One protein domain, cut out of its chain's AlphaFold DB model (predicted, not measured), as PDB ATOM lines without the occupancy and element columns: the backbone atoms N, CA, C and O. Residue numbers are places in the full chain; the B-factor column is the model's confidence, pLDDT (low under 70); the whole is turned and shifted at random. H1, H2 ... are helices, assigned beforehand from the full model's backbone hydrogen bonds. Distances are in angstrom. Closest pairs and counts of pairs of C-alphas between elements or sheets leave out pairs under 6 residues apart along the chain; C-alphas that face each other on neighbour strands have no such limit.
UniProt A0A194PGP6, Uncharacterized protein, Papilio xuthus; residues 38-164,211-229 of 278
ATOM      1  N   ASP A  38       7.077   8.525  40.904       93.25
ATOM      2  CA  ASP A  38       7.697   7.525  40.022       93.25
ATOM      3  C   ASP A  38       9.228   7.608  40.061       93.25
ATOM      4  O   ASP A  38       9.933   6.596  40.082       93.25
ATOM      5  N   ARG A  39       9.774   8.830  40.134       91.00
ATOM      6  CA  ARG A  39      11.222   9.059  40.245       91.00
ATOM      7  C   ARG A  39      11.775   8.672  41.607       91.00
ATOM      8  O   ARG A  39      12.898   8.173  41.667       91.00
ATOM      9  N   VAL A  40      11.027   8.894  42.687       93.62
ATOM     10  CA  VAL A  40      11.450   8.477  44.030       93.62
ATOM     11  C   VAL A  40      11.382   6.953  44.158       93.62
ATOM     12  O   VAL A  40      12.339   6.350  44.642       93.62
ATOM     13  N   ALA A  41      10.341   6.311  43.619       95.56
ATOM     14  CA  ALA A  41      10.241   4.856  43.518       95.56
ATOM     15  C   ALA A  41      11.389   4.254  42.684       95.56
ATOM     16  O   ALA A  41      12.047   3.308  43.125       95.56
ATOM     17  N   LEU A  42      11.700   4.841  41.521       96.38
ATOM     18  CA  LEU A  42      12.829   4.435  40.678       96.38
ATOM     19  C   LEU A  42      14.178   4.598  41.396       96.38
ATOM     20  O   LEU A  42      15.009   3.689  41.351       96.38
ATOM     21  N   ALA A  43      14.396   5.719  42.092       96.19
ATOM     22  CA  ALA A  43      15.608   5.956  42.874       96.19
ATOM     23  C   ALA A  43      15.755   4.940  44.021       96.19
ATOM     24  O   ALA A  43      16.837   4.382  44.212       96.19
ATOM     25  N   GLN A  44      14.667   4.643  44.738       96.12
ATOM     26  CA  GLN A  44      14.640   3.641  45.805       96.12
ATOM     27  C   GLN A  44      14.950   2.234  45.262       96.12
ATOM     28  O   GLN A  44      15.795   1.529  45.817       96.12
ATOM     29  N   ALA A  45      14.340   1.839  44.139       97.38
ATOM     30  CA  ALA A  45      14.575   0.546  43.493       97.38
ATOM     31  C   ALA A  45      16.006   0.399  42.938       97.38
ATOM     32  O   ALA A  45      16.615  -0.668  43.059       97.38
ATOM     33  N   LEU A  46      16.568   1.469  42.364       97.69
ATOM     34  CA  LEU A  46      17.955   1.516  41.897       97.69
ATOM     35  C   LEU A  46      18.936   1.364  43.067       97.69
ATOM     36  O   LEU A  46      19.807   0.495  43.029       97.69
ATOM     37  N   LEU A  47      18.761   2.153  44.133       96.31
ATOM     38  CA  LEU A  47      19.603   2.076  45.327       96.31
ATOM     39  C   LEU A  47      19.507   0.703  46.001       96.31
ATOM     40  O   LEU A  47      20.543   0.154  46.372       96.31
ATOM     41  N   GLN A  48      18.314   0.101  46.082       96.94
ATOM     42  CA  GLN A  48      18.144  -1.244  46.638       96.94
ATOM     43  C   GLN A  48      18.989  -2.270  45.876       96.94
ATOM     44  O   GLN A  48      19.687  -3.065  46.501       96.94
ATOM     45  N   ARG A  49      18.981  -2.235  44.535       97.25
ATOM     46  CA  ARG A  49      19.785  -3.139  43.691       97.25
ATOM     47  C   ARG A  49      21.288  -2.895  43.851       97.25
ATOM     48  O   ARG A  49      22.047  -3.859  43.954       97.25
ATOM     49  N   CYS A  50      21.717  -1.635  43.920       96.94
ATOM     50  CA  CYS A  50      23.127  -1.286  44.107       96.94
ATOM     51  C   CYS A  50      23.654  -1.707  45.488       96.94
ATOM     52  O   CYS A  50      24.754  -2.246  45.578       96.94
ATOM     53  N   LEU A  51      22.868  -1.557  46.558       94.62
ATOM     54  CA  LEU A  51      23.269  -1.987  47.903       94.62
ATOM     55  C   LEU A  51      23.534  -3.500  48.001       94.62
ATOM     56  O   LEU A  51      24.395  -3.895  48.788       94.62
ATOM     57  N   GLN A  52      22.903  -4.334  47.165       95.25
ATOM     58  CA  GLN A  52      23.153  -5.785  47.133       95.25
ATOM     59  C   GLN A  52      24.415  -6.206  46.354       95.25
ATOM     60  O   GLN A  52      24.840  -7.352  46.488       95.25
ATOM     61  N   LYS A  53      25.025  -5.343  45.521       95.25
ATOM     62  CA  LYS A  53      26.170  -5.725  44.665       95.25
ATOM     63  C   LYS A  53      27.228  -4.628  44.555       95.25
ATOM     64  O   LYS A  53      27.003  -3.581  43.957       95.25
ATOM     65  N   ASP A  54      28.430  -4.919  45.049       94.31
ATOM     66  CA  ASP A  54      29.571  -3.993  45.113       94.31
ATOM     67  C   ASP A  54      29.982  -3.414  43.754       94.31
ATOM     68  O   ASP A  54      30.367  -2.246  43.679       94.31
ATOM     69  N   THR A  55      29.858  -4.199  42.681       95.50
ATOM     70  CA  THR A  55      30.086  -3.755  41.300       95.50
ATOM     71  C   THR A  55      29.054  -2.720  40.853       95.50
ATOM     72  O   THR A  55      29.444  -1.660  40.372       95.50
ATOM     73  N   LEU A  56      27.759  -2.967  41.086       96.81
ATOM     74  CA  LEU A  56      26.683  -2.015  40.780       96.81
ATOM     75  C   LEU A  56      26.795  -0.739  41.624       96.81
ATOM     76  O   LEU A  56      26.563   0.355  41.118       96.81
ATOM     77  N   LEU A  57      27.197  -0.859  42.893       95.44
ATOM     78  CA  LEU A  57      27.441   0.298  43.752       95.44
ATOM     79  C   LEU A  57      28.631   1.135  43.257       95.44
ATOM     80  O   LEU A  57      28.550   2.361  43.262       95.44
ATOM     81  N   CYS A  58      29.720   0.506  42.805       95.06
ATOM     82  CA  CYS A  58      30.850   1.229  42.215       95.06
ATOM     83  C   CYS A  58      30.469   1.915  40.895       95.06
ATOM     84  O   CYS A  58      30.784   3.090  40.715       95.06
ATOM     85  N   GLU A  59      29.750   1.216  40.016       97.25
ATOM     86  CA  GLU A  59      29.267   1.756  38.741       97.25
ATOM     87  C   GLU A  59      28.336   2.958  38.957       97.25
ATOM     88  O   GLU A  59      28.568   4.019  38.384       97.25
ATOM     89  N   LEU A  60      27.364   2.851  39.874       97.44
ATOM     90  CA  LEU A  60      26.487   3.964  40.262       97.44
ATOM     91  C   LEU A  60      27.295   5.203  40.678       97.44
ATOM     92  O   LEU A  60      26.980   6.314  40.257       97.44
ATOM     93  N   TYR A  61      28.353   5.035  41.475       96.81
ATOM     94  CA  TYR A  61      29.199   6.158  41.879       96.81
ATOM     95  C   TYR A  61      30.025   6.741  40.729       96.81
ATOM     96  O   TYR A  61      30.192   7.958  40.691       96.81
ATOM     97  N   MET A  62      30.518   5.930  39.788       94.69
ATOM     98  CA  MET A  62      31.212   6.446  38.602       94.69
ATOM     99  C   MET A  62      30.259   7.215  37.680       94.69
ATOM    100  O   MET A  62      30.583   8.326  37.258       94.69
ATOM    101  N   GLN A  63      29.056   6.684  37.445       96.50
ATOM    102  CA  GLN A  63      28.008   7.361  36.681       96.50
ATOM    103  C   GLN A  63      27.586   8.676  37.342       96.50
ATOM    104  O   GLN A  63      27.545   9.703  36.668       96.50
ATOM    105  N   LEU A  64      27.336   8.684  38.656       97.19
ATOM    106  CA  LEU A  64      26.979   9.903  39.383       97.19
ATOM    107  C   LEU A  64      28.097  10.948  39.312       97.19
ATOM    108  O   LEU A  64      27.818  12.061  38.889       97.19
ATOM    109  N   ILE A  65      29.350  10.586  39.625       95.38
ATOM    110  CA  ILE A  65      30.508  11.500  39.550       95.38
ATOM    111  C   ILE A  65      30.662  12.097  38.145       95.38
ATOM    112  O   ILE A  65      30.992  13.276  38.023       95.38
ATOM    113  N   LYS A  66      30.401  11.317  37.086       92.81
ATOM    114  CA  LYS A  66      30.378  11.814  35.706       92.81
ATOM    115  C   LYS A  66      29.251  12.828  35.492       92.81
ATOM    116  O   LYS A  66      29.523  13.921  35.012       92.81
ATOM    117  N   GLN A  67      28.014  12.502  35.869       94.31
ATOM    118  CA  GLN A  67      26.854  13.380  35.663       94.31
ATOM    119  C   GLN A  67      26.871  14.647  36.537       94.31
ATOM    120  O   GLN A  67      26.288  15.662  36.164       94.31
ATOM    121  N   THR A  68      27.558  14.618  37.683       94.00
ATOM    122  CA  THR A  68      27.791  15.784  38.549       94.00
ATOM    123  C   THR A  68      29.112  16.506  38.247       94.00
ATOM    124  O   THR A  68      29.500  17.415  38.984       94.00
ATOM    125  N   THR A  69      29.815  16.140  37.167       91.25
ATOM    126  CA  THR A  69      30.995  16.855  36.658       91.25
ATOM    127  C   THR A  69      30.632  17.628  35.399       91.25
ATOM    128  O   THR A  69      30.154  17.061  34.426       91.25
ATOM    129  N   ASP A  70      30.880  18.934  35.446       84.69
ATOM    130  CA  ASP A  70      30.821  19.891  34.333       84.69
ATOM    131  C   ASP A  70      29.568  19.751  33.442       84.69
ATOM    132  O   ASP A  70      29.614  19.872  32.221       84.69
ATOM    133  N   HIS A  71      28.430  19.496  34.105       84.44
ATOM    134  CA  HIS A  71      27.104  19.372  33.507       84.44
ATOM    135  C   HIS A  71      26.762  20.632  32.685       84.44
ATOM    136  O   HIS A  71      26.910  21.735  33.216       84.44
ATOM    137  N   PRO A  72      26.273  20.504  31.434       85.31
ATOM    138  CA  PRO A  72      26.101  21.642  30.520       85.31
ATOM    139  C   PRO A  72      25.101  22.687  31.033       85.31
ATOM    140  O   PRO A  72      25.246  23.872  30.757       85.31
ATOM    141  N   GLU A  73      24.128  22.258  31.840       85.81
ATOM    142  CA  GLU A  73      23.177  23.132  32.533       85.81
ATOM    143  C   GLU A  73      23.260  22.912  34.060       85.81
ATOM    144  O   GLU A  73      22.518  22.079  34.599       85.81
ATOM    145  N   PRO A  74      24.160  23.597  34.795       80.75
ATOM    146  CA  PRO A  74      24.369  23.368  36.235       80.75
ATOM    147  C   PRO A  74      23.140  23.646  37.116       80.75
ATOM    148  O   PRO A  74      22.990  23.060  38.185       80.75
ATOM    149  N   SER A  75      22.248  24.533  36.666       85.88
ATOM    150  CA  SER A  75      20.990  24.907  37.332       85.88
ATOM    151  C   SER A  75      19.790  24.035  36.940       85.88
ATOM    152  O   SER A  75      18.693  24.228  37.463       85.88
ATOM    153  N   SER A  76      19.960  23.080  36.020       91.12
ATOM    154  CA  SER A  76      18.854  22.267  35.509       91.12
ATOM    155  C   SER A  76      18.240  21.344  36.567       91.12
ATOM    156  O   SER A  76      18.910  20.808  37.456       91.12
ATOM    157  N   ARG A  77      16.949  21.028  36.377       89.75
ATOM    158  CA  ARG A  77      16.257  19.959  37.122       89.75
ATOM    159  C   ARG A  77      16.939  18.591  36.956       89.75
ATOM    160  O   ARG A  77      16.747  17.725  37.802       89.75
ATOM    161  N   VAL A  78      17.724  18.391  35.893       92.31
ATOM    162  CA  VAL A  78      18.497  17.165  35.642       92.31
ATOM    163  C   VAL A  78      19.731  17.104  36.544       92.31
ATOM    164  O   VAL A  78      19.867  16.131  37.285       92.31
ATOM    165  N   SER A  79      20.564  18.156  36.588       93.25
ATOM    166  CA  SER A  79      21.702  18.207  37.522       93.25
ATOM    167  C   SER A  79      21.236  18.050  38.977       93.25
ATOM    168  O   SER A  79      21.746  17.201  39.711       93.25
ATOM    169  N   ALA A  80      20.186  18.777  39.379       92.06
ATOM    170  CA  ALA A  80      19.631  18.689  40.732       92.06
ATOM    171  C   ALA A  80      19.215  17.255  41.133       92.06
ATOM    172  O   ALA A  80      19.400  16.868  42.288       92.06
ATOM    173  N   ARG A  81      18.710  16.440  40.193       93.88
ATOM    174  CA  ARG A  81      18.372  15.022  40.433       93.88
ATOM    175  C   ARG A  81      19.616  14.152  40.609       93.88
ATOM    176  O   ARG A  81      19.635  13.329  41.524       93.88
ATOM    177  N   HIS A  82      20.657  14.344  39.795       95.69
ATOM    178  CA  HIS A  82      21.931  13.633  39.959       95.69
ATOM    179  C   HIS A  82      22.571  13.938  41.322       95.69
ATOM    180  O   HIS A  82      22.971  13.021  42.041       95.69
ATOM    181  N   TRP A  83      22.579  15.208  41.733       95.69
ATOM    182  CA  TRP A  83      23.061  15.625  43.050       95.69
ATOM    183  C   TRP A  83      22.221  15.083  44.215       95.69
ATOM    184  O   TRP A  83      22.785  14.615  45.205       95.69
ATOM    185  N   ALA A  84      20.890  15.088  44.099       94.12
ATOM    186  CA  ALA A  84      19.997  14.505  45.100       94.12
ATOM    187  C   ALA A  84      20.231  12.993  45.274       94.12
ATOM    188  O   ALA A  84      20.365  12.513  46.403       94.12
ATOM    189  N   LEU A  85      20.346  12.254  44.164       96.12
ATOM    190  CA  LEU A  85      20.638  10.819  44.166       96.12
ATOM    191  C   LEU A  85      22.037  10.521  44.728       96.12
ATOM    192  O   LEU A  85      22.200   9.549  45.461       96.12
ATOM    193  N   LEU A  86      23.028  11.383  44.473       95.50
ATOM    194  CA  LEU A  86      24.356  11.279  45.080       95.50
ATOM    195  C   LEU A  86      24.318  11.495  46.601       95.50
ATOM    196  O   LEU A  86      24.923  10.714  47.335       95.50
ATOM    197  N   CYS A  87      23.570  12.486  47.100       92.31
ATOM    198  CA  CYS A  87      23.354  12.653  48.542       92.31
ATOM    199  C   CYS A  87      22.673  11.427  49.174       92.31
ATOM    200  O   CYS A  87      23.102  10.980  50.237       92.31
ATOM    201  N   ALA A  88      21.650  10.864  48.522       92.06
ATOM    202  CA  ALA A  88      20.967   9.659  48.991       92.06
ATOM    203  C   ALA A  88      21.889   8.426  49.007       92.06
ATOM    204  O   ALA A  88      21.931   7.700  49.998       92.06
ATOM    205  N   ALA A  89      22.671   8.217  47.941       93.38
ATOM    206  CA  ALA A  89      23.625   7.115  47.843       93.38
ATOM    207  C   ALA A  89      24.684   7.178  48.955       93.38
ATOM    208  O   ALA A  89      24.937   6.165  49.609       93.38
ATOM    209  N   VAL A  90      25.245   8.366  49.218       91.19
ATOM    210  CA  VAL A  90      26.262   8.584  50.267       91.19
ATOM    211  C   VAL A  90      25.690   8.432  51.682       91.19
ATOM    212  O   VAL A  90      26.402   7.984  52.579       91.19
ATOM    213  N   GLY A  91      24.404   8.743  51.888       86.56
ATOM    214  CA  GLY A  91      23.688   8.424  53.130       86.56
ATOM    215  C   GLY A  91      23.370   6.931  53.306       86.56
ATOM    216  O   GLY A  91      23.111   6.494  54.426       86.56
ATOM    217  N   ALA A  92      23.402   6.141  52.228       88.88
ATOM    218  CA  ALA A  92      23.067   4.718  52.257       88.88
ATOM    219  C   ALA A  92      24.280   3.784  52.383       88.88
ATOM    220  O   ALA A  92      24.200   2.727  53.013       88.88
ATOM    221  N   ALA A  93      25.393   4.152  51.747       89.56
ATOM    222  CA  ALA A  93      26.656   3.429  51.776       89.56
ATOM    223  C   ALA A  93      27.801   4.331  51.284       89.56
ATOM    224  O   ALA A  93      27.604   5.453  50.835       89.56
ATOM    225  N   LEU A  94      29.020   3.797  51.263       89.44
ATOM    226  CA  LEU A  94      30.157   4.377  50.544       89.44
ATOM    227  C   LEU A  94      30.692   3.347  49.542       89.44
ATOM    228  O   LEU A  94      30.575   2.149  49.816       89.44
ATOM    229  N   PRO A  95      31.330   3.759  48.426       89.31
ATOM    230  CA  PRO A  95      31.865   2.803  47.464       89.31
ATOM    231  C   PRO A  95      32.834   1.837  48.169       89.31
ATOM    232  O   PRO A  95      33.700   2.298  48.927       89.31
ATOM    233  N   PRO A  96      32.715   0.512  47.980       86.94
ATOM    234  CA  PRO A  96      33.553  -0.473  48.665       86.94
ATOM    235  C   PRO A  96      35.024  -0.343  48.246       86.94
ATOM    236  O   PRO A  96      35.918  -0.322  49.095       86.94
ATOM    237  N   ALA A  97      35.274  -0.126  46.952       85.44
ATOM    238  CA  ALA A  97      36.603   0.087  46.397       85.44
ATOM    239  C   ALA A  97      37.282   1.348  46.976       85.44
ATOM    240  O   ALA A  97      36.875   2.483  46.707       85.44
ATOM    241  N   LYS A  98      38.379   1.157  47.728       82.75
ATOM    242  CA  LYS A  98      39.174   2.245  48.339       82.75
ATOM    243  C   LYS A  98      39.587   3.354  47.342       82.75
ATOM    244  O   LYS A  98      39.510   4.516  47.742       82.75
ATOM    245  N   PRO A  99      39.988   3.080  46.077       82.69
ATOM    246  CA  PRO A  99      40.324   4.132  45.110       82.69
ATOM    247  C   PRO A  99      39.122   5.012  44.739       82.69
ATOM    248  O   PRO A  99      39.199   6.231  44.883       82.69
ATOM    249  N   LEU A 100      37.989   4.407  44.369       85.50
ATOM    250  CA  LEU A 100      36.750   5.124  44.047       85.50
ATOM    251  C   LEU A 100      36.213   5.903  45.260       85.50
ATOM    252  O   LEU A 100      35.773   7.040  45.126       85.50
ATOM    253  N   ARG A 101      36.352   5.357  46.475       86.19
ATOM    254  CA  ARG A 101      36.026   6.056  47.731       86.19
ATOM    255  C   ARG A 101      36.893   7.301  47.986       86.19
ATOM    256  O   ARG A 101      36.433   8.210  48.683       86.19
ATOM    257  N   ARG A 102      38.120   7.361  47.448       81.00
ATOM    258  CA  ARG A 102      38.959   8.578  47.439       81.00
ATOM    259  C   ARG A 102      38.540   9.539  46.326       81.00
ATOM    260  O   ARG A 102      38.447  10.730  46.598       81.00
ATOM    261  N   LEU A 103      38.237   9.037  45.125       84.19
ATOM    262  CA  LEU A 103      37.751   9.852  44.003       84.19
ATOM    263  C   LEU A 103      36.425  10.557  44.332       84.19
ATOM    264  O   LEU A 103      36.295  11.747  44.079       84.19
ATOM    265  N   LEU A 104      35.485   9.864  44.982       90.12
ATOM    266  CA  LEU A 104      34.229  10.440  45.468       90.12
ATOM    267  C   LEU A 104      34.465  11.582  46.468       90.12
ATOM    268  O   LEU A 104      33.916  12.667  46.302       90.12
ATOM    269  N   LEU A 105      35.317  11.376  47.482       86.88
ATOM    270  CA  LEU A 105      35.671  12.450  48.422       86.88
ATOM    271  C   LEU A 105      36.348  13.635  47.728       86.88
ATOM    272  O   LEU A 105      36.118  14.776  48.120       86.88
ATOM    273  N   ALA A 106      37.173  13.370  46.714       83.25
ATOM    274  CA  ALA A 106      37.805  14.413  45.923       83.25
ATOM    275  C   ALA A 106      36.760  15.216  45.126       83.25
ATOM    276  O   ALA A 106      36.724  16.441  45.202       83.25
ATOM    277  N   HIS A 107      35.858  14.534  44.420       90.19
ATOM    278  CA  HIS A 107      34.767  15.164  43.679       90.19
ATOM    279  C   HIS A 107      33.934  16.102  44.571       90.19
ATOM    280  O   HIS A 107      33.775  17.282  44.251       90.19
ATOM    281  N   LEU A 108      33.478  15.607  45.727       91.12
ATOM    282  CA  LEU A 108      32.649  16.369  46.666       91.12
ATOM    283  C   LEU A 108      33.367  17.614  47.212       91.12
ATOM    284  O   LEU A 108      32.810  18.709  47.159       91.12
ATOM    285  N   ARG A 109      34.625  17.481  47.650       86.81
ATOM    286  CA  ARG A 109      35.442  18.607  48.143       86.81
ATOM    287  C   ARG A 109      35.698  19.665  47.074       86.81
ATOM    288  O   ARG A 109      35.598  20.863  47.352       86.81
ATOM    289  N   TYR A 110      36.017  19.243  45.849       86.50
ATOM    290  CA  TYR A 110      36.245  20.168  44.741       86.50
ATOM    291  C   TYR A 110      34.963  20.915  44.365       86.50
ATOM    292  O   TYR A 110      34.959  22.141  44.370       86.50
ATOM    293  N   ARG A 111      33.852  20.209  44.119       88.44
ATOM    294  CA  ARG A 111      32.575  20.843  43.745       88.44
ATOM    295  C   ARG A 111      32.017  21.716  44.877       88.44
ATOM    296  O   ARG A 111      31.572  22.828  44.615       88.44
ATOM    297  N   GLY A 112      32.133  21.282  46.134       87.75
ATOM    298  CA  GLY A 112      31.676  22.032  47.309       87.75
ATOM    299  C   GLY A 112      32.405  23.356  47.565       87.75
ATOM    300  O   GLY A 112      31.818  24.246  48.188       87.75
ATOM    301  N   THR A 113      33.642  23.501  47.066       84.19
ATOM    302  CA  THR A 113      34.460  24.725  47.171       84.19
ATOM    303  C   THR A 113      34.447  25.564  45.890       84.19
ATOM    304  O   THR A 113      34.255  26.779  45.956       84.19
ATOM    305  N   ALA A 114      34.589  24.935  44.719       80.38
ATOM    306  CA  ALA A 114      34.548  25.613  43.423       80.38
ATOM    307  C   ALA A 114      33.180  26.266  43.159       80.38
ATOM    308  O   ALA A 114      33.121  27.392  42.681       80.38
ATOM    309  N   LEU A 115      32.086  25.596  43.537       79.06
ATOM    310  CA  LEU A 115      30.711  26.050  43.308       79.06
ATOM    311  C   LEU A 115      30.050  26.539  44.601       79.06
ATOM    312  O   LEU A 115      28.873  26.282  44.842       79.06
ATOM    313  N   HIS A 116      30.812  27.206  45.471       72.44
ATOM    314  CA  HIS A 116      30.416  27.511  46.849       72.44
ATOM    315  C   HIS A 116      29.022  28.167  46.978       72.44
ATOM    316  O   HIS A 116      28.240  27.736  47.831       72.44
ATOM    317  N   ALA A 117      28.689  29.126  46.107       76.56
ATOM    318  CA  ALA A 117      27.390  29.808  46.070       76.56
ATOM    319  C   ALA A 117      26.253  28.988  45.415       76.56
ATOM    320  O   ALA A 117      25.079  29.195  45.726       76.56
ATOM    321  N   GLY A 118      26.586  28.054  44.519       83.69
ATOM    322  CA  GLY A 118      25.624  27.316  43.700       83.69
ATOM    323  C   GLY A 118      24.902  26.185  44.437       83.69
ATOM    324  O   GLY A 118      25.397  25.620  45.414       83.69
ATOM    325  N   GLU A 119      23.733  25.805  43.917       87.06
ATOM    326  CA  GLU A 119      22.917  24.688  44.418       87.06
ATOM    327  C   GLU A 119      23.691  23.362  44.462       87.06
ATOM    328  O   GLU A 119      23.634  22.632  45.454       87.06
ATOM    329  N   GLU A 120      24.484  23.094  43.426       89.12
ATOM    330  CA  GLU A 120      25.388  21.943  43.334       89.12
ATOM    331  C   GLU A 120      26.425  21.922  44.468       89.12
ATOM    332  O   GLU A 120      26.666  20.884  45.079       89.12
ATOM    333  N   GLY A 121      26.999  23.081  44.816       89.19
ATOM    334  CA  GLY A 121      27.941  23.199  45.927       89.19
ATOM    335  C   GLY A 121      27.292  22.907  47.280       89.19
ATOM    336  O   GLY A 121      27.924  22.293  48.141       89.19
ATOM    337  N   LYS A 122      26.016  23.276  47.463       89.88
ATOM    338  CA  LYS A 122      25.234  22.943  48.670       89.88
ATOM    339  C   LYS A 122      25.007  21.430  48.785       89.88
ATOM    340  O   LYS A 122      25.183  20.877  49.870       89.88
ATOM    341  N   PHE A 123      24.683  20.745  47.683       91.69
ATOM    342  CA  PHE A 123      24.607  19.276  47.658       91.69
ATOM    343  C   PHE A 123      25.970  18.622  47.935       91.69
ATOM    344  O   PHE A 123      26.063  17.736  48.784       91.69
ATOM    345  N   ALA A 124      27.037  19.094  47.286       91.44
ATOM    346  CA  ALA A 124      28.384  18.557  47.455       91.44
ATOM    347  C   ALA A 124      28.881  18.661  48.909       91.44
ATOM    348  O   ALA A 124      29.366  17.674  49.466       91.44
ATOM    349  N   ARG A 125      28.682  19.820  49.560       88.38
ATOM    350  CA  ARG A 125      28.993  20.011  50.989       88.38
ATOM    351  C   ARG A 125      28.172  19.083  51.884       88.38
ATOM    352  O   ARG A 125      28.738  18.470  52.786       88.38
ATOM    353  N   ARG A 126      26.874  18.907  51.605       86.00
ATOM    354  CA  ARG A 126      26.018  17.986  52.369       86.00
ATOM    355  C   ARG A 126      26.489  16.535  52.268       86.00
ATOM    356  O   ARG A 126      26.562  15.845  53.279       86.00
ATOM    357  N   ALA A 127      26.827  16.071  51.065       88.06
ATOM    358  CA  ALA A 127      27.351  14.721  50.865       88.06
ATOM    359  C   ALA A 127      28.740  14.524  51.506       88.06
ATOM    360  O   ALA A 127      29.052  13.417  51.937       88.06
ATOM    361  N   GLU A 128      29.567  15.569  51.637       85.06
ATOM    362  CA  GLU A 128      30.804  15.481  52.429       85.06
ATOM    363  C   GLU A 128      30.531  15.392  53.944       85.06
ATOM    364  O   GLU A 128      31.152  14.578  54.632       85.06
ATOM    365  N   GLN A 129      29.595  16.195  54.472       77.25
ATOM    366  CA  GLN A 129      29.279  16.262  55.910       77.25
ATOM    367  C   GLN A 129      28.882  14.904  56.513       77.25
ATOM    368  O   GLN A 129      29.241  14.621  57.653       77.25
ATOM    369  N   VAL A 130      28.269  14.023  55.714       65.19
ATOM    370  CA  VAL A 130      27.923  12.625  56.051       65.19
ATOM    371  C   VAL A 130      29.146  11.758  56.452       65.19
ATOM    372  O   VAL A 130      28.998  10.597  56.829       65.19
ATOM    373  N   ARG A 131      30.385  12.282  56.403       60.72
ATOM    374  CA  ARG A 131      31.605  11.512  56.701       60.72
ATOM    375  C   ARG A 131      32.740  12.318  57.358       60.72
ATOM    376  O   ARG A 131      33.797  12.535  56.762       60.72
ATOM    377  N   ARG A 132      32.612  12.634  58.652       50.22
ATOM    378  CA  ARG A 132      33.651  13.335  59.454       50.22
ATOM    379  C   ARG A 132      34.878  12.506  59.907       50.22
ATOM    380  O   ARG A 132      35.662  12.983  60.716       50.22
ATOM    381  N   LEU A 133      35.110  11.300  59.370       39.03
ATOM    382  CA  LEU A 133      36.193  10.387  59.812       39.03
ATOM    383  C   LEU A 133      37.336  10.149  58.803       39.03
ATOM    384  O   LEU A 133      38.077   9.178  58.920       39.03
ATOM    385  N   TYR A 134      37.490  11.001  57.783       42.69
ATOM    386  CA  TYR A 134      38.574  10.872  56.796       42.69
ATOM    387  C   TYR A 134      39.258  12.220  56.533       42.69
ATOM    388  O   TYR A 134      38.931  12.950  55.588       42.69
ATOM    389  N   SER A 135      40.257  12.523  57.368       38.78
ATOM    390  CA  SER A 135      41.267  13.532  57.044       38.78
ATOM    391  C   SER A 135      42.050  13.075  55.809       38.78
ATOM    392  O   SER A 135      42.497  11.931  55.737       38.78
ATOM    393  N   VAL A 136      42.174  13.948  54.808       43.84
ATOM    394  CA  VAL A 136      42.994  13.708  53.609       43.84
ATOM    395  C   VAL A 136      43.641  15.044  53.229       43.84
ATOM    396  O   VAL A 136      42.894  16.019  53.084       43.84
ATOM    397  N   PRO A 137      44.976  15.132  53.070       42.88
ATOM    398  CA  PRO A 137      45.661  16.394  52.788       42.88
ATOM    399  C   PRO A 137      45.123  17.122  51.548       42.88
ATOM    400  O   PRO A 137      44.918  16.524  50.491       42.88
ATOM    401  N   ARG A 138      44.927  18.443  51.669       43.00
ATOM    402  CA  ARG A 138      44.247  19.283  50.661       43.00
ATOM    403  C   ARG A 138      44.962  19.362  49.298       43.00
ATOM    404  O   ARG A 138      44.312  19.675  48.306       43.00
ATOM    405  N   LEU A 139      46.273  19.108  49.242       43.31
ATOM    406  CA  LEU A 139      47.123  19.482  48.100       43.31
ATOM    407  C   LEU A 139      47.126  18.456  46.948       43.31
ATOM    408  O   LEU A 139      46.828  18.808  45.809       43.31
ATOM    409  N   ILE A 140      47.380  17.178  47.253       47.84
ATOM    410  CA  ILE A 140      47.493  16.068  46.273       47.84
ATOM    411  C   ILE A 140      46.203  15.917  45.437       47.84
ATOM    412  O   ILE A 140      46.205  15.547  44.262       47.84
ATOM    413  N   HIS A 141      45.078  16.245  46.064       50.06
ATOM    414  CA  HIS A 141      43.730  16.084  45.551       50.06
ATOM    415  C   HIS A 141      43.449  16.875  44.261       50.06
ATOM    416  O   HIS A 141      42.817  16.313  43.364       50.06
ATOM    417  N   LYS A 142      43.855  18.151  44.135       48.81
ATOM    418  CA  LYS A 142      43.513  18.954  42.938       48.81
ATOM    419  C   LYS A 142      44.119  18.355  41.665       48.81
ATOM    420  O   LYS A 142      43.433  18.281  40.649       48.81
ATOM    421  N   HIS A 143      45.361  17.874  41.745       47.12
ATOM    422  CA  HIS A 143      46.044  17.245  40.614       47.12
ATOM    423  C   HIS A 143      45.447  15.881  40.262       47.12
ATOM    424  O   HIS A 143      45.125  15.670  39.099       47.12
ATOM    425  N   LEU A 144      45.210  14.992  41.238       50.72
ATOM    426  CA  LEU A 144      44.570  13.697  40.957       50.72
ATOM    427  C   LEU A 144      43.161  13.857  40.374       50.72
ATOM    428  O   LEU A 144      42.827  13.184  39.406       50.72
ATOM    429  N   TYR A 145      42.345  14.759  40.930       53.78
ATOM    430  CA  TYR A 145      40.982  14.975  40.442       53.78
ATOM    431  C   TYR A 145      40.973  15.537  39.015       53.78
ATOM    432  O   TYR A 145      40.300  14.985  38.147       53.78
ATOM    433  N   LYS A 146      41.772  16.580  38.744       53.09
ATOM    434  CA  LYS A 146      41.863  17.157  37.397       53.09
ATOM    435  C   LYS A 146      42.466  16.162  36.399       53.09
ATOM    436  O   LYS A 146      41.943  16.039  35.305       53.09
ATOM    437  N   CYS A 147      43.491  15.399  36.781       46.78
ATOM    438  CA  CYS A 147      44.091  14.375  35.921       46.78
ATOM    439  C   CYS A 147      43.093  13.263  35.551       46.78
ATOM    440  O   CYS A 147      43.002  12.910  34.379       46.78
ATOM    441  N   ILE A 148      42.295  12.764  36.505       54.19
ATOM    442  CA  ILE A 148      41.280  11.731  36.235       54.19
ATOM    443  C   ILE A 148      40.180  12.267  35.308       54.19
ATOM    444  O   ILE A 148      39.895  11.638  34.293       54.19
ATOM    445  N   ILE A 149      39.604  13.440  35.599       51.94
ATOM    446  CA  ILE A 149      38.531  14.017  34.768       51.94
ATOM    447  C   ILE A 149      39.040  14.434  33.382       51.94
ATOM    448  O   ILE A 149      38.387  14.139  32.385       51.94
ATOM    449  N   THR A 150      40.212  15.069  33.285       51.28
ATOM    450  CA  THR A 150      40.805  15.427  31.987       51.28
ATOM    451  C   THR A 150      41.174  14.179  31.184       51.28
ATOM    452  O   THR A 150      40.948  14.178  29.982       51.28
ATOM    453  N   SER A 151      41.651  13.099  31.815       46.44
ATOM    454  CA  SER A 151      41.893  11.817  31.133       46.44
ATOM    455  C   SER A 151      40.602  11.220  30.562       46.44
ATOM    456  O   SER A 151      40.576  10.825  29.399       46.44
ATOM    457  N   ASP A 152      39.502  11.220  31.321       46.88
ATOM    458  CA  ASP A 152      38.225  10.656  30.858       46.88
ATOM    459  C   ASP A 152      37.534  11.540  29.797       46.88
ATOM    460  O   ASP A 152      36.919  11.027  28.858       46.88
ATOM    461  N   GLN A 153      37.697  12.870  29.867       47.84
ATOM    462  CA  GLN A 153      37.302  13.768  28.777       47.84
ATOM    463  C   GLN A 153      38.154  13.542  27.523       47.84
ATOM    464  O   GLN A 153      37.580  13.384  26.451       47.84
ATOM    465  N   TYR A 154      39.480  13.415  27.643       39.53
ATOM    466  CA  TYR A 154      40.364  13.107  26.511       39.53
ATOM    467  C   TYR A 154      40.036  11.738  25.895       39.53
ATOM    468  O   TYR A 154      39.993  11.591  24.681       39.53
ATOM    469  N   ARG A 155      39.689  10.741  26.720       42.06
ATOM    470  CA  ARG A 155      39.236   9.414  26.278       42.06
ATOM    471  C   ARG A 155      37.878   9.450  25.569       42.06
ATOM    472  O   ARG A 155      37.661   8.703  24.618       42.06
ATOM    473  N   THR A 156      36.973  10.317  26.018       44.94
ATOM    474  CA  THR A 156      35.672  10.550  25.368       44.94
ATOM    475  C   THR A 156      35.834  11.343  24.067       44.94
ATOM    476  O   THR A 156      35.121  11.083  23.100       44.94
ATOM    477  N   GLN A 157      36.791  12.270  24.019       49.19
ATOM    478  CA  GLN A 157      37.127  13.045  22.832       49.19
ATOM    479  C   GLN A 157      37.818  12.179  21.772       49.19
ATOM    480  O   GLN A 157      37.331  12.159  20.651       49.19
ATOM    481  N   ILE A 158      38.805  11.350  22.130       48.59
ATOM    482  CA  ILE A 158      39.412  10.361  21.217       48.59
ATOM    483  C   ILE A 158      38.353   9.414  20.634       48.59
ATOM    484  O   ILE A 158      38.425   9.080  19.455       48.59
ATOM    485  N   LYS A 159      37.332   9.014  21.410       49.25
ATOM    486  CA  LYS A 159      36.190   8.270  20.854       49.25
ATOM    487  C   LYS A 159      35.437   9.076  19.797       49.25
ATOM    488  O   LYS A 159      35.319   8.602  18.672       49.25
ATOM    489  N   LYS A 160      35.006  10.299  20.120       49.38
ATOM    490  CA  LYS A 160      34.327  11.189  19.163       49.38
ATOM    491  C   LYS A 160      35.173  11.502  17.928       49.38
ATOM    492  O   LYS A 160      34.626  11.623  16.844       49.38
ATOM    493  N   GLU A 161      36.488  11.617  18.071       47.91
ATOM    494  CA  GLU A 161      37.426  11.847  16.970       47.91
ATOM    495  C   GLU A 161      37.603  10.582  16.120       47.91
ATOM    496  O   GLU A 161      37.613  10.682  14.898       47.91
ATOM    497  N   SER A 162      37.617   9.383  16.721       45.03
ATOM    498  CA  SER A 162      37.593   8.112  15.976       45.03
ATOM    499  C   SER A 162      36.260   7.849  15.261       45.03
ATOM    500  O   SER A 162      36.247   7.266  14.182       45.03
ATOM    501  N   GLU A 163      35.147   8.323  15.826       46.31
ATOM    502  CA  GLU A 163      33.814   8.290  15.211       46.31
ATOM    503  C   GLU A 163      33.686   9.373  14.116       46.31
ATOM    504  O   GLU A 163      33.069   9.134  13.082       46.31
ATOM    505  N   SER A 164      34.330  10.534  14.289       38.59
ATOM    506  CA  SER A 164      34.361  11.625  13.304       38.59
ATOM    507  C   SER A 164      35.318  11.372  12.139       38.59
ATOM    508  O   SER A 164      35.030  11.820  11.035       38.59
ATOM    509  N   ARG A 211      27.235   0.255  55.578       85.44
ATOM    510  CA  ARG A 211      26.407  -0.129  54.428       85.44
ATOM    511  C   ARG A 211      25.024  -0.548  54.932       85.44
ATOM    512  O   ARG A 211      24.931  -1.516  55.681       85.44
ATOM    513  N   ARG A 212      23.962   0.143  54.513       86.94
ATOM    514  CA  ARG A 212      22.585  -0.270  54.822       86.94
ATOM    515  C   ARG A 212      22.201  -1.523  54.033       86.94
ATOM    516  O   ARG A 212      22.568  -1.672  52.868       86.94
ATOM    517  N   ASN A 213      21.393  -2.379  54.655       87.56
ATOM    518  CA  ASN A 213      20.809  -3.566  54.016       87.56
ATOM    519  C   ASN A 213      19.614  -3.212  53.105       87.56
ATOM    520  O   ASN A 213      19.251  -3.982  52.213       87.56
ATOM    521  N   SER A 214      19.015  -2.038  53.324       90.25
ATOM    522  CA  SER A 214      17.885  -1.485  52.579       90.25
ATOM    523  C   SER A 214      18.186  -0.085  52.042       90.25
ATOM    524  O   SER A 214      18.964   0.677  52.626       90.25
ATOM    525  N   ALA A 215      17.550   0.259  50.923       92.81
ATOM    526  CA  ALA A 215      17.562   1.603  50.362       92.81
ATOM    527  C   ALA A 215      17.010   2.645  51.356       92.81
ATOM    528  O   ALA A 215      16.203   2.301  52.227       92.81
ATOM    529  N   PRO A 216      17.392   3.928  51.213       91.38
ATOM    530  CA  PRO A 216      16.677   5.024  51.853       91.38
ATOM    531  C   PRO A 216      15.194   4.992  51.473       91.38
ATOM    532  O   PRO A 216      14.843   4.738  50.320       91.38
ATOM    533  N   SER A 217      14.336   5.252  52.450       91.06
ATOM    534  CA  SER A 217      12.891   5.384  52.270       91.06
ATOM    535  C   SER A 217      12.518   6.600  51.411       91.06
ATOM    536  O   SER A 217      13.303   7.539  51.267       91.06
ATOM    537  N   ARG A 218      11.278   6.629  50.902       91.69
ATOM    538  CA  ARG A 218      10.688   7.784  50.199       91.69
ATOM    539  C   ARG A 218      10.950   9.114  50.917       91.69
ATOM    540  O   ARG A 218      11.360  10.076  50.276       91.69
ATOM    541  N   GLU A 219      10.771   9.158  52.238       89.12
ATOM    542  CA  GLU A 219      10.989  10.374  53.031       89.12
ATOM    543  C   GLU A 219      12.472  10.768  53.095       89.12
ATOM    544  O   GLU A 219      12.813  11.934  52.917       89.12
ATOM    545  N   GLU A 220      13.379   9.800  53.242       88.25
ATOM    546  CA  GLU A 220      14.823  10.061  53.194       88.25
ATOM    547  C   GLU A 220      15.279  10.540  51.810       88.25
ATOM    548  O   GLU A 220      16.197  11.352  51.727       88.25
ATOM    549  N   LEU A 221      14.628  10.094  50.730       91.69
ATOM    550  CA  LEU A 221      14.888  10.545  49.359       91.69
ATOM    551  C   LEU A 221      14.357  11.966  49.099       91.69
ATOM    552  O   LEU A 221      15.049  12.774  48.475       91.69
ATOM    553  N   LEU A 222      13.185  12.315  49.636       90.56
ATOM    554  CA  LEU A 222      12.655  13.683  49.597       90.56
ATOM    555  C   LEU A 222      13.510  14.633  50.450       90.56
ATOM    556  O   LEU A 222      13.935  15.686  49.971       90.56
ATOM    557  N   CYS A 223      13.877  14.229  51.669       88.25
ATOM    558  CA  CYS A 223      14.833  14.945  52.510       88.25
ATOM    559  C   CYS A 223      16.225  15.039  51.860       88.25
ATOM    560  O   CYS A 223      16.895  16.066  52.012       88.25
ATOM    561  N   ALA A 224      16.673  14.024  51.102       86.62
ATOM    562  CA  ALA A 224      17.907  14.055  50.309       86.62
ATOM    563  C   ALA A 224      17.861  15.180  49.261       86.62
ATOM    564  O   ALA A 224      18.737  16.052  49.274       86.62
ATOM    565  N   ALA A 225      16.809  15.208  48.436       89.69
ATOM    566  CA  ALA A 225      16.593  16.208  47.392       89.69
ATOM    567  C   ALA A 225      16.391  17.632  47.941       89.69
ATOM    568  O   ALA A 225      17.010  18.575  47.456       89.69
ATOM    569  N   ALA A 226      15.590  17.794  48.996       89.06
ATOM    570  CA  ALA A 226      15.294  19.093  49.601       89.06
ATOM    571  C   ALA A 226      16.459  19.686  50.421       89.06
ATOM    572  O   ALA A 226      16.377  20.832  50.865       89.06
ATOM    573  N   ARG A 227      17.528  18.911  50.663       87.06
ATOM    574  CA  ARG A 227      18.634  19.236  51.588       87.06
ATOM    575  C   ARG A 227      18.182  19.528  53.032       87.06
ATOM    576  O   ARG A 227      18.868  20.239  53.758       87.06
ATOM    577  N   ARG A 228      17.056  18.940  53.458       85.75
ATOM    578  CA  ARG A 228      16.451  19.087  54.799       85.75
ATOM    579  C   ARG A 228      16.784  17.894  55.712       85.75
ATOM    580  O   ARG A 228      17.016  16.800  55.187       85.75
ATOM    581  N   PRO A 229      16.854  18.070  57.045       83.88
ATOM    582  CA  PRO A 229      16.934  16.952  57.985       83.88
ATOM    583  C   PRO A 229      15.629  16.141  58.001       83.88
ATOM    584  O   PRO A 229      14.578  16.638  57.605       83.88
TER     585      PRO A 229
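AT A GLANCE: This is residues 38 to 164 and 211 to 229 of the 278 residues of an uncharacterized protein of Papilio xuthus (UniProt A0A194PGP6). Four helices, H2, H3, H5 and H4, make a core in which each packs on the next and H4 comes back to H2; H7 packs on H3 on one side of it with H1 nearby, and on the other side the long helix H6 crosses H4 near its own first residues and runs on as an arm whose residues 154 to 164 stick out. The printed part has 146 residues with seven named helices, H1 to H7 in order along the chain, and no named strand; its class is all helix. It is compact, with a radius of gyration of the C-alphas of 15.3 A, and spans 43 by 37 by 30 A.

HOW THE PARTS SIT: H6, residues 140 to 164, is the longest helix, and its residues 141 to 145 touch residues 103 to 110 of H4, residues 98 to 114, about perpendicular at 84 degrees; the closest C-alphas, of Ala 106 and His 141, are 6.2 A apart. H4 touches H5, residues 119 to 129, at a steep tilt of 45 degrees, opposite ways, with C-alphas Gly 112 and Gly 121 closest at 4.1 A. With its residues 100 to 107, H4 touches H2, residues 54 to 67, at a shallow tilt of 23 degrees, the same way, closest at C-alphas Ile 65 and His 107, 7.0 A. The hub is H3, residues 77 to 92, which touches H5 at a shallow tilt of 5 degrees, the same way, closest at C-alphas Cys 87 and Ala 127, 5.1 A. H2 and H3 form a helical hairpin at a shallow tilt of 33 degrees, only just short of steep, closest at C-alphas Leu 64 and His 82, 6.3 A. H7, residues 218 to 226, touches H3 at a steep tilt of 55 degrees, closest at C-alphas Ala 84 and Ala 225, 4.4 A. H1, residues 38 to 51, only just touches H3, with 3 pairs of C-alphas within 8 A, closest at Leu 47 and Ala 89, 6.9 A; H1 and H2 touch only at the corner. Every O i to N i+4 pair is within hydrogen-bond range in H1, H2, H3, H5, H6 and H7, and 12 of 13 are in H4.

IN THESE COORDINATES: H6 is 35.8 A long, from C-alpha 140 at (47.493, 16.068, 46.273) to C-alpha 164 at (34.361, 11.625, 13.304). H4 measures 24.3 A, H3 22.5 A, H2 20.0 A and H1 19.9 A, H1 beginning at C-alpha 38, (7.697, 7.525, 40.022).

THE WHOLE: Residues 165 to 210 are not printed, and C-alphas 164 and 211 are 43.5 A apart across the cut. Of the links printed whole, none is long. Residues 130 to 164 have pLDDT under 70.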